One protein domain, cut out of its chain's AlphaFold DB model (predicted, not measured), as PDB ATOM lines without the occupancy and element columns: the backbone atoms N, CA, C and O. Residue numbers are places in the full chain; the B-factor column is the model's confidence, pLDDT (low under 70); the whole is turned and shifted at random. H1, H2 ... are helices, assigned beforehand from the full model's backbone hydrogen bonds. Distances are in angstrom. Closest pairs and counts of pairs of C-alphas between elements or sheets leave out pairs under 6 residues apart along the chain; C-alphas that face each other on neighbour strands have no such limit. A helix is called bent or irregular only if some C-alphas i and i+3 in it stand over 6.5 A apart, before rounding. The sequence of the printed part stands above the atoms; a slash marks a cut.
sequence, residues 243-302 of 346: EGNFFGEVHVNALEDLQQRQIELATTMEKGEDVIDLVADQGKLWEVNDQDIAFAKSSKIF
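AT A GLANCE: This is residues 243 to 302 of the 346 residues of an uncharacterized protein of Lipomyces starkeyi NRRL Y-11557 (UniProt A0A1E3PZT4). The model is an open hook: one long helix, H1, makes the shaft and most of the length, and after a turn at residues 283 to 289 a much shorter helix, H2, folds back along the last part of H1 with a gap between them. There is no packed core. The printed part has 60 residues with two named helices in the order H1, H2 and no named strand, and its class is all helix. It is extended, with a radius of gyration of the C-alphas of 20.8 A, and its outline is a rod of 65 by 20 by 8 A.

IN THESE COORDINATES: The printed part begins at Glu 243, with its C-alpha at (62.993, -14.637, 12.827). H1 follows as residues 248 to 282, from C-alpha 248 at (55.588, -15.480, 12.005) to C-alpha 282 at (31.778, -6.919, 56.391), a length of 51.1 A. H2 is residues 290 to 301, 15.7 A long, and ends with C-alpha 301 at (24.817, -5.169, 42.749).

HOW THE PARTS SIT: H1 and H2 are apart, with no C-alpha of the one within 8 A of the other. A short link of 7 residues joins them. The N-to-C direction of H1 is (-0.44, 0.10, 0.89) and that of H2 is (0.43, -0.14, -0.89). In both H1 and H2 every O i to N i+4 pair is within hydrogen-bond range. Neither helix is bent.

THE WHOLE: The two C-alphas farthest apart are those of Glu 243 and Asn 289, at 64.8 A. Residues 245 to 251, of which 248 to 251 belong to H1, stand free. Residues 253 to 302, which include H2, stand free too. The printed part has no cut. The mean pLDDT of the printed part is 74.1, and residues 275 to 302 are under 70.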
ATOM      1  N   GLU A 243      64.145 -15.318  12.215       81.00
ATOM      2  CA  GLU A 243      62.993 -14.637  12.827       81.00
ATOM      3  C   GLU A 243      62.654 -15.190  14.224       81.00
ATOM      4  O   GLU A 243      61.892 -14.590  14.987       81.00
ATOM      5  N   GLY A 244      63.215 -16.346  14.578       80.50
ATOM      6  CA  GLY A 244      62.989 -17.060  15.832       80.50
ATOM      7  C   GLY A 244      61.629 -17.757  15.938       80.50
ATOM      8  O   GLY A 244      61.346 -18.334  16.988       80.50
ATOM      9  N   ASN A 245      60.764 -17.697  14.912       76.62
ATOM     10  CA  ASN A 245      59.388 -18.199  14.988       76.62
ATOM     11  C   ASN A 245      58.847 -18.755  13.663       76.62
ATOM     12  O   ASN A 245      58.746 -18.051  12.668       76.62
ATOM     13  N   PHE A 246      58.357 -19.998  13.703       82.31
ATOM     14  CA  PHE A 246      57.767 -20.712  12.559       82.31
ATOM     15  C   PHE A 246      56.411 -20.166  12.087       82.31
ATOM     16  O   PHE A 246      56.052 -20.293  10.924       82.31
ATOM     17  N   PHE A 247      55.637 -19.552  12.984       83.94
ATOM     18  CA  PHE A 247      54.288 -19.053  12.678       83.94
ATOM     19  C   PHE A 247      54.254 -17.548  12.349       83.94
ATOM     20  O   PHE A 247      53.171 -16.975  12.204       83.94
ATOM     21  N   GLY A 248      55.426 -16.912  12.252       84.62
ATOM     22  CA  GLY A 248      55.588 -15.480  12.005       84.62
ATOM     23  C   GLY A 248      55.307 -14.582  13.216       84.62
ATOM     24  O   GLY A 248      54.738 -14.992  14.233       84.62
ATOM     25  N   GLU A 249      55.685 -13.308  13.089       84.88
ATOM     26  CA  GLU A 249      55.611 -12.292  14.153       84.88
ATOM     27  C   GLU A 249      54.171 -12.033  14.639       84.88
ATOM     28  O   GLU A 249      53.917 -11.822  15.825       84.88
ATOM     29  N   VAL A 250      53.187 -12.114  13.736       87.25
ATOM     30  CA  VAL A 250      51.767 -11.888  14.060       87.25
ATOM     31  C   VAL A 250      51.250 -12.910  15.075       87.25
ATOM     32  O   VAL A 250      50.490 -12.551  15.975       87.25
ATOM     33  N   HIS A 251      51.662 -14.175  14.957       85.94
ATOM     34  CA  HIS A 251      51.223 -15.232  15.865       85.94
ATOM     35  C   HIS A 251      51.849 -15.089  17.256       85.94
ATOM     36  O   HIS A 251      51.173 -15.295  18.263       85.94
ATOM     37  N   VAL A 252      53.114 -14.679  17.317       89.50
ATOM     38  CA  VAL A 252      53.824 -14.397  18.573       89.50
ATOM     39  C   VAL A 252      53.150 -13.247  19.311       89.50
ATOM     40  O   VAL A 252      52.805 -13.386  20.480       89.50
ATOM     41  N   ASN A 253      52.840 -12.164  18.595       90.56
ATOM     42  CA  ASN A 253      52.104 -11.029  19.148       90.56
ATOM     43  C   ASN A 253      50.707 -11.434  19.651       90.56
ATOM     44  O   ASN A 253      50.258 -10.965  20.694       90.56
ATOM     45  N   ALA A 254      50.013 -12.330  18.940       93.00
ATOM     46  CA  ALA A 254      48.720 -12.853  19.384       93.00
ATOM     47  C   ALA A 254      48.834 -13.725  20.650       93.00
ATOM     48  O   ALA A 254      47.954 -13.676  21.511       93.00
ATOM     49  N   LEU A 255      49.913 -14.503  20.777       93.25
ATOM     50  CA  LEU A 255      50.225 -15.290  21.971       93.25
ATOM     51  C   LEU A 255      50.547 -14.401  23.174       93.25
ATOM     52  O   LEU A 255      50.022 -14.651  24.258       93.25
ATOM     53  N   GLU A 256      51.349 -13.354  22.985       94.50
ATOM     54  CA  GLU A 256      51.644 -12.378  24.038       94.50
ATOM     55  C   GLU A 256      50.383 -11.629  24.487       94.50
ATOM     56  O   GLU A 256      50.130 -11.514  25.685       94.50
ATOM     57  N   ASP A 257      49.533 -11.190  23.551       96.88
ATOM     58  CA  ASP A 257      48.248 -10.541  23.858       96.88
ATOM     59  C   ASP A 257      47.311 -11.487  24.630       96.88
ATOM     60  O   ASP A 257      46.672 -11.097  25.612       96.88
ATOM     61  N   LEU A 258      47.259 -12.767  24.247       96.12
ATOM     62  CA  LEU A 258      46.496 -13.776  24.979       96.12
ATOM     63  C   LEU A 258      47.046 -13.984  26.395       96.12
ATOM     64  O   LEU A 258      46.267 -14.013  27.350       96.12
ATOM     65  N   GLN A 259      48.363 -14.118  26.540       96.25
ATOM     66  CA  GLN A 259      49.014 -14.277  27.836       96.25
ATOM     67  C   GLN A 259      48.744 -13.064  28.733       96.25
ATOM     68  O   GLN A 259      48.382 -13.225  29.900       96.25
ATOM     69  N   GLN A 260      48.841 -11.855  28.183       97.31
ATOM     70  CA  GLN A 260      48.563 -10.619  28.902       97.31
ATOM     71  C   GLN A 260      47.114 -10.576  29.396       97.31
ATOM     72  O   GLN A 260      46.877 -10.268  30.566       97.31
ATOM     73  N   ARG A 261      46.144 -10.964  28.557       94.00
ATOM     74  CA  ARG A 261      44.733 -11.059  28.965       94.00
ATOM     75  C   ARG A 261      44.487 -12.126  30.025       94.00
ATOM     76  O   ARG A 261      43.647 -11.932  30.897       94.00
ATOM     77  N   GLN A 262      45.198 -13.250  29.975       95.50
ATOM     78  CA  GLN A 262      45.092 -14.287  31.006       95.50
ATOM     79  C   GLN A 262      45.630 -13.798  32.354       95.50
ATOM     80  O   GLN A 262      45.005 -14.050  33.383       95.50
ATOM     81  N   ILE A 263      46.743 -13.059  32.357       96.19
ATOM     82  CA  ILE A 263      47.283 -12.418  33.564       96.19
ATOM     83  C   ILE A 263      46.312 -11.348  34.075       96.19
ATOM     84  O   ILE A 263      46.036 -11.276  35.270       96.19
ATOM     85  N   GLU A 264      45.746 -10.533  33.189       95.56
ATOM     86  CA  GLU A 264      44.746  -9.530  33.556       95.56
ATOM     87  C   GLU A 264      43.500 -10.176  34.179       95.56
ATOM     88  O   GLU A 264      43.041  -9.755  35.240       95.56
ATOM     89  N   LEU A 265      42.994 -11.263  33.596       94.62
ATOM     90  CA  LEU A 265      41.889 -12.017  34.177       94.62
ATOM     91  C   LEU A 265      42.263 -12.589  35.550       94.62
ATOM     92  O   LEU A 265      41.518 -12.420  36.508       94.62
ATOM     93  N   ALA A 266      43.430 -13.222  35.680       93.12
ATOM     94  CA  ALA A 266      43.876 -13.768  36.959       93.12
ATOM     95  C   ALA A 266      43.995 -12.676  38.037       93.12
ATOM     96  O   ALA A 266      43.491 -12.850  39.141       93.12
ATOM     97  N   THR A 267      44.572 -11.519  37.705       90.94
ATOM     98  CA  THR A 267      44.728 -10.395  38.648       90.94
ATOM     99  C   THR A 267      43.404  -9.705  38.981       90.94
ATOM    100  O   THR A 267      43.230  -9.199  40.088       90.94
ATOM    101  N   THR A 268      42.450  -9.658  38.049       91.88
ATOM    102  CA  THR A 268      41.098  -9.149  38.329       91.88
ATOM    103  C   THR A 268      40.307 -10.120  39.198       91.88
ATOM    104  O   THR A 268      39.587  -9.670  40.087       91.88
ATOM    105  N   MET A 269      40.484 -11.430  39.010       84.75
ATOM    106  CA  MET A 269      39.900 -12.452  39.878       84.75
ATOM    107  C   MET A 269      40.512 -12.430  41.280       84.75
ATOM    108  O   MET A 269      39.755 -12.463  42.240       84.75
ATOM    109  N   GLU A 270      41.832 -12.287  41.406       88.88
ATOM    110  CA  GLU A 270      42.531 -12.127  42.692       88.88
ATOM    111  C   GLU A 270      42.004 -10.907  43.462       88.88
ATOM    112  O   GLU A 270      41.565 -11.018  44.602       88.88
ATOM    113  N   LYS A 271      41.910  -9.743  42.806       83.69
ATOM    114  CA  LYS A 271      41.302  -8.542  43.410       83.69
ATOM    115  C   LYS A 271      39.822  -8.740  43.750       83.69
ATOM    116  O   LYS A 271      39.313  -8.127  44.685       83.69
ATOM    117  N   GLY A 272      39.106  -9.539  42.962       79.62
ATOM    118  CA  GLY A 272      37.724  -9.920  43.234       79.62
ATOM    119  C   GLY A 272      37.601 -10.818  44.465       79.62
ATOM    120  O   GLY A 272      36.677 -10.623  45.250       79.62
ATOM    121  N   GLU A 273      38.534 -11.753  44.660       75.69
ATOM    122  CA  GLU A 273      38.625 -12.622  45.838       75.69
ATOM    123  C   GLU A 273      38.883 -11.796  47.098       75.69
ATOM    124  O   GLU A 273      38.103 -11.899  48.041       75.69
ATOM    125  N   ASP A 274      39.833 -10.856  47.063       73.94
ATOM    126  CA  ASP A 274      40.061  -9.909  48.163       73.94
ATOM    127  C   ASP A 274      38.785  -9.127  48.520       73.94
ATOM    128  O   ASP A 274      38.479  -8.899  49.691       73.94
ATOM    129  N   VAL A 275      38.000  -8.712  47.518       62.88
ATOM    130  CA  VAL A 275      36.717  -8.026  47.740       62.88
ATOM    131  C   VAL A 275      35.669  -8.970  48.329       62.88
ATOM    132  O   VAL A 275      34.890  -8.539  49.179       62.88
ATOM    133  N   ILE A 276      35.621 -10.232  47.904       66.88
ATOM    134  CA  ILE A 276      34.702 -11.241  48.445       66.88
ATOM    135  C   ILE A 276      35.056 -11.553  49.904       66.88
ATOM    136  O   ILE A 276      34.153 -11.590  50.742       66.88
ATOM    137  N   ASP A 277      36.342 -11.668  50.231       67.75
ATOM    138  CA  ASP A 277      36.837 -11.890  51.590       67.75
ATOM    139  C   ASP A 277      36.587 -10.669  52.489       67.75
ATOM    140  O   ASP A 277      36.061 -10.797  53.597       67.75
ATOM    141  N   LEU A 278      36.815  -9.453  51.978       60.88
ATOM    142  CA  LEU A 278      36.442  -8.204  52.657       60.88
ATOM    143  C   LEU A 278      34.924  -8.092  52.882       60.88
ATOM    144  O   LEU A 278      34.489  -7.532  53.890       60.88
ATOM    145  N   VAL A 279      34.100  -8.604  51.964       58.75
ATOM    146  CA  VAL A 279      32.634  -8.631  52.102       58.75
ATOM    147  C   VAL A 279      32.182  -9.701  53.101       58.75
ATOM    148  O   VAL A 279      31.218  -9.468  53.836       58.75
ATOM    149  N   ALA A 280      32.884 -10.833  53.190       60.62
ATOM    150  CA  ALA A 280      32.661 -11.846  54.219       60.62
ATOM    151  C   ALA A 280      32.970 -11.297  55.625       60.62
ATOM    152  O   ALA A 280      32.193 -11.529  56.555       60.62
ATOM    153  N   ASP A 281      34.009 -10.469  55.759       54.62
ATOM    154  CA  ASP A 281      34.332  -9.760  57.003       54.62
ATOM    155  C   ASP A 281      33.387  -8.574  57.288       54.62
ATOM    156  O   ASP A 281      32.984  -8.364  58.439       54.62
ATOM    157  N   GLN A 282      32.905  -7.862  56.258       53.22
ATOM    158  CA  GLN A 282      31.778  -6.919  56.391       53.22
ATOM    159  C   GLN A 282      30.467  -7.610  56.790       53.22
ATOM    160  O   GLN A 282      29.559  -6.934  57.267       53.22
ATOM    161  N   GLY A 283      30.383  -8.943  56.698       53.34
ATOM    162  CA  GLY A 283      29.358  -9.794  57.314       53.34
ATOM    163  C   GLY A 283      29.045  -9.436  58.774       53.34
ATOM    164  O   GLY A 283      27.899  -9.544  59.204       53.34
ATOM    165  N   LYS A 284      30.048  -8.950  59.520       54.16
ATOM    166  CA  LYS A 284      29.914  -8.477  60.910       54.16
ATOM    167  C   LYS A 284      29.472  -7.016  61.058       54.16
ATOM    168  O   LYS A 284      29.187  -6.596  62.174       54.16
ATOM    169  N   LEU A 285      29.420  -6.242  59.975       46.97
ATOM    170  CA  LEU A 285      29.009  -4.831  59.980       46.97
ATOM    171  C   LEU A 285      27.514  -4.640  59.661       46.97
ATOM    172  O   LEU A 285      26.960  -3.581  59.941       46.97
ATOM    173  N   TRP A 286      26.847  -5.661  59.113       50.31
ATOM    174  CA  TRP A 286      25.419  -5.633  58.760       50.31
ATOM    175  C   TRP A 286      24.459  -5.757  59.958       50.31
ATOM    176  O   TRP A 286      23.256  -5.891  59.765       50.31
ATOM    177  N   GLU A 287      24.954  -5.656  61.195       54.16
ATOM    178  CA  GLU A 287      24.110  -5.400  62.377       54.16
ATOM    179  C   GLU A 287      23.737  -3.903  62.507       54.16
ATOM    180  O   GLU A 287      23.179  -3.470  63.514       54.16
ATOM    181  N   VAL A 288      24.017  -3.090  61.478       54.59
ATOM    182  CA  VAL A 288      23.628  -1.678  61.410       54.59
ATOM    183  C   VAL A 288      22.765  -1.420  60.168       54.59
ATOM    184  O   VAL A 288      23.255  -1.347  59.048       54.59
ATOM    185  N   ASN A 289      21.470  -1.236  60.433       58.16
ATOM    186  CA  ASN A 289      20.461  -0.545  59.626       58.16
ATOM    187  C   ASN A 289      20.133  -1.130  58.233       58.16
ATOM    188  O   ASN A 289      20.725  -0.758  57.222       58.16
ATOM    189  N   ASP A 290      19.071  -1.946  58.162       58.75
ATOM    190  CA  ASP A 290      18.499  -2.533  56.931       58.75
ATOM    191  C   ASP A 290      18.254  -1.528  55.780       58.75
ATOM    192  O   ASP A 290      18.196  -1.913  54.609       58.75
ATOM    193  N   GLN A 291      18.128  -0.231  56.084       59.75
ATOM    194  CA  GLN A 291      17.941   0.831  55.091       59.75
ATOM    195  C   GLN A 291      19.223   1.187  54.318       59.75
ATOM    196  O   GLN A 291      19.147   1.439  53.114       59.75
ATOM    197  N   ASP A 292      20.394   1.130  54.953       57.81
ATOM    198  CA  ASP A 292      21.674   1.409  54.285       57.81
ATOM    199  C   ASP A 292      22.127   0.210  53.431       57.81
ATOM    200  O   ASP A 292      22.735   0.375  52.370       57.81
ATOM    201  N   ILE A 293      21.715  -1.004  53.818       58.72
ATOM    202  CA  ILE A 293      21.919  -2.251  53.063       58.72
ATOM    203  C   ILE A 293      21.169  -2.229  51.734       58.72
ATOM    204  O   ILE A 293      21.708  -2.665  50.718       58.72
ATOM    205  N   ALA A 294      19.937  -1.716  51.717       58.94
ATOM    206  CA  ALA A 294      19.135  -1.637  50.500       58.94
ATOM    207  C   ALA A 294      19.745  -0.665  49.477       58.94
ATOM    208  O   ALA A 294      19.839  -1.009  48.298       58.94
ATOM    209  N   PHE A 295      20.225   0.498  49.932       59.72
ATOM    210  CA  PHE A 295      20.845   1.511  49.072       59.72
ATOM    211  C   PHE A 295      22.240   1.087  48.580       59.72
ATOM    212  O   PHE A 295      22.571   1.250  47.403       59.72
ATOM    213  N   ALA A 296      23.043   0.457  49.446       58.28
ATOM    214  CA  ALA A 296      24.339  -0.105  49.073       58.28
ATOM    215  C   ALA A 296      24.198  -1.324  48.145       58.28
ATOM    216  O   ALA A 296      24.982  -1.470  47.210       58.28
ATOM    217  N   LYS A 297      23.173  -2.171  48.329       57.38
ATOM    218  CA  LYS A 297      22.859  -3.256  47.389       57.38
ATOM    219  C   LYS A 297      22.459  -2.723  46.020       57.38
ATOM    220  O   LYS A 297      22.978  -3.225  45.034       57.38
ATOM    221  N   SER A 298      21.580  -1.725  45.923       58.19
ATOM    222  CA  SER A 298      21.185  -1.178  44.615       58.19
ATOM    223  C   SER A 298      22.338  -0.483  43.891       58.19
ATOM    224  O   SER A 298      22.421  -0.585  42.676       58.19
ATOM    225  N   SER A 299      23.244   0.164  44.632       60.12
ATOM    226  CA  SER A 299      24.406   0.865  44.068       60.12
ATOM    227  C   SER A 299      25.577  -0.070  43.709       60.12
ATOM    228  O   SER A 299      26.389   0.259  42.856       60.12
ATOM    229  N   LYS A 300      25.677  -1.253  44.341       56.91
ATOM    230  CA  LYS A 300      26.830  -2.173  44.203       56.91
ATOM    231  C   LYS A 300      26.513  -3.499  43.494       56.91
ATOM    232  O   LYS A 300      27.426  -4.143  42.990       56.91
ATOM    233  N   ILE A 301      25.247  -3.935  43.452       56.12
ATOM    234  CA  ILE A 301      24.817  -5.169  42.749       56.12
ATOM    235  C   ILE A 301      24.574  -4.913  41.257       56.12
ATOM    236  O   ILE A 301      24.675  -5.832  40.449       56.12
ATOM    237  N   PHE A 302      24.341  -3.661  40.880       55.50
ATOM    238  CA  PHE A 302      24.368  -3.218  39.496       55.50
ATOM    239  C   PHE A 302      25.552  -2.271  39.334       55.50
ATOM    240  O   PHE A 302      25.379  -1.059  39.321       55.50
TER     241      PHE A 302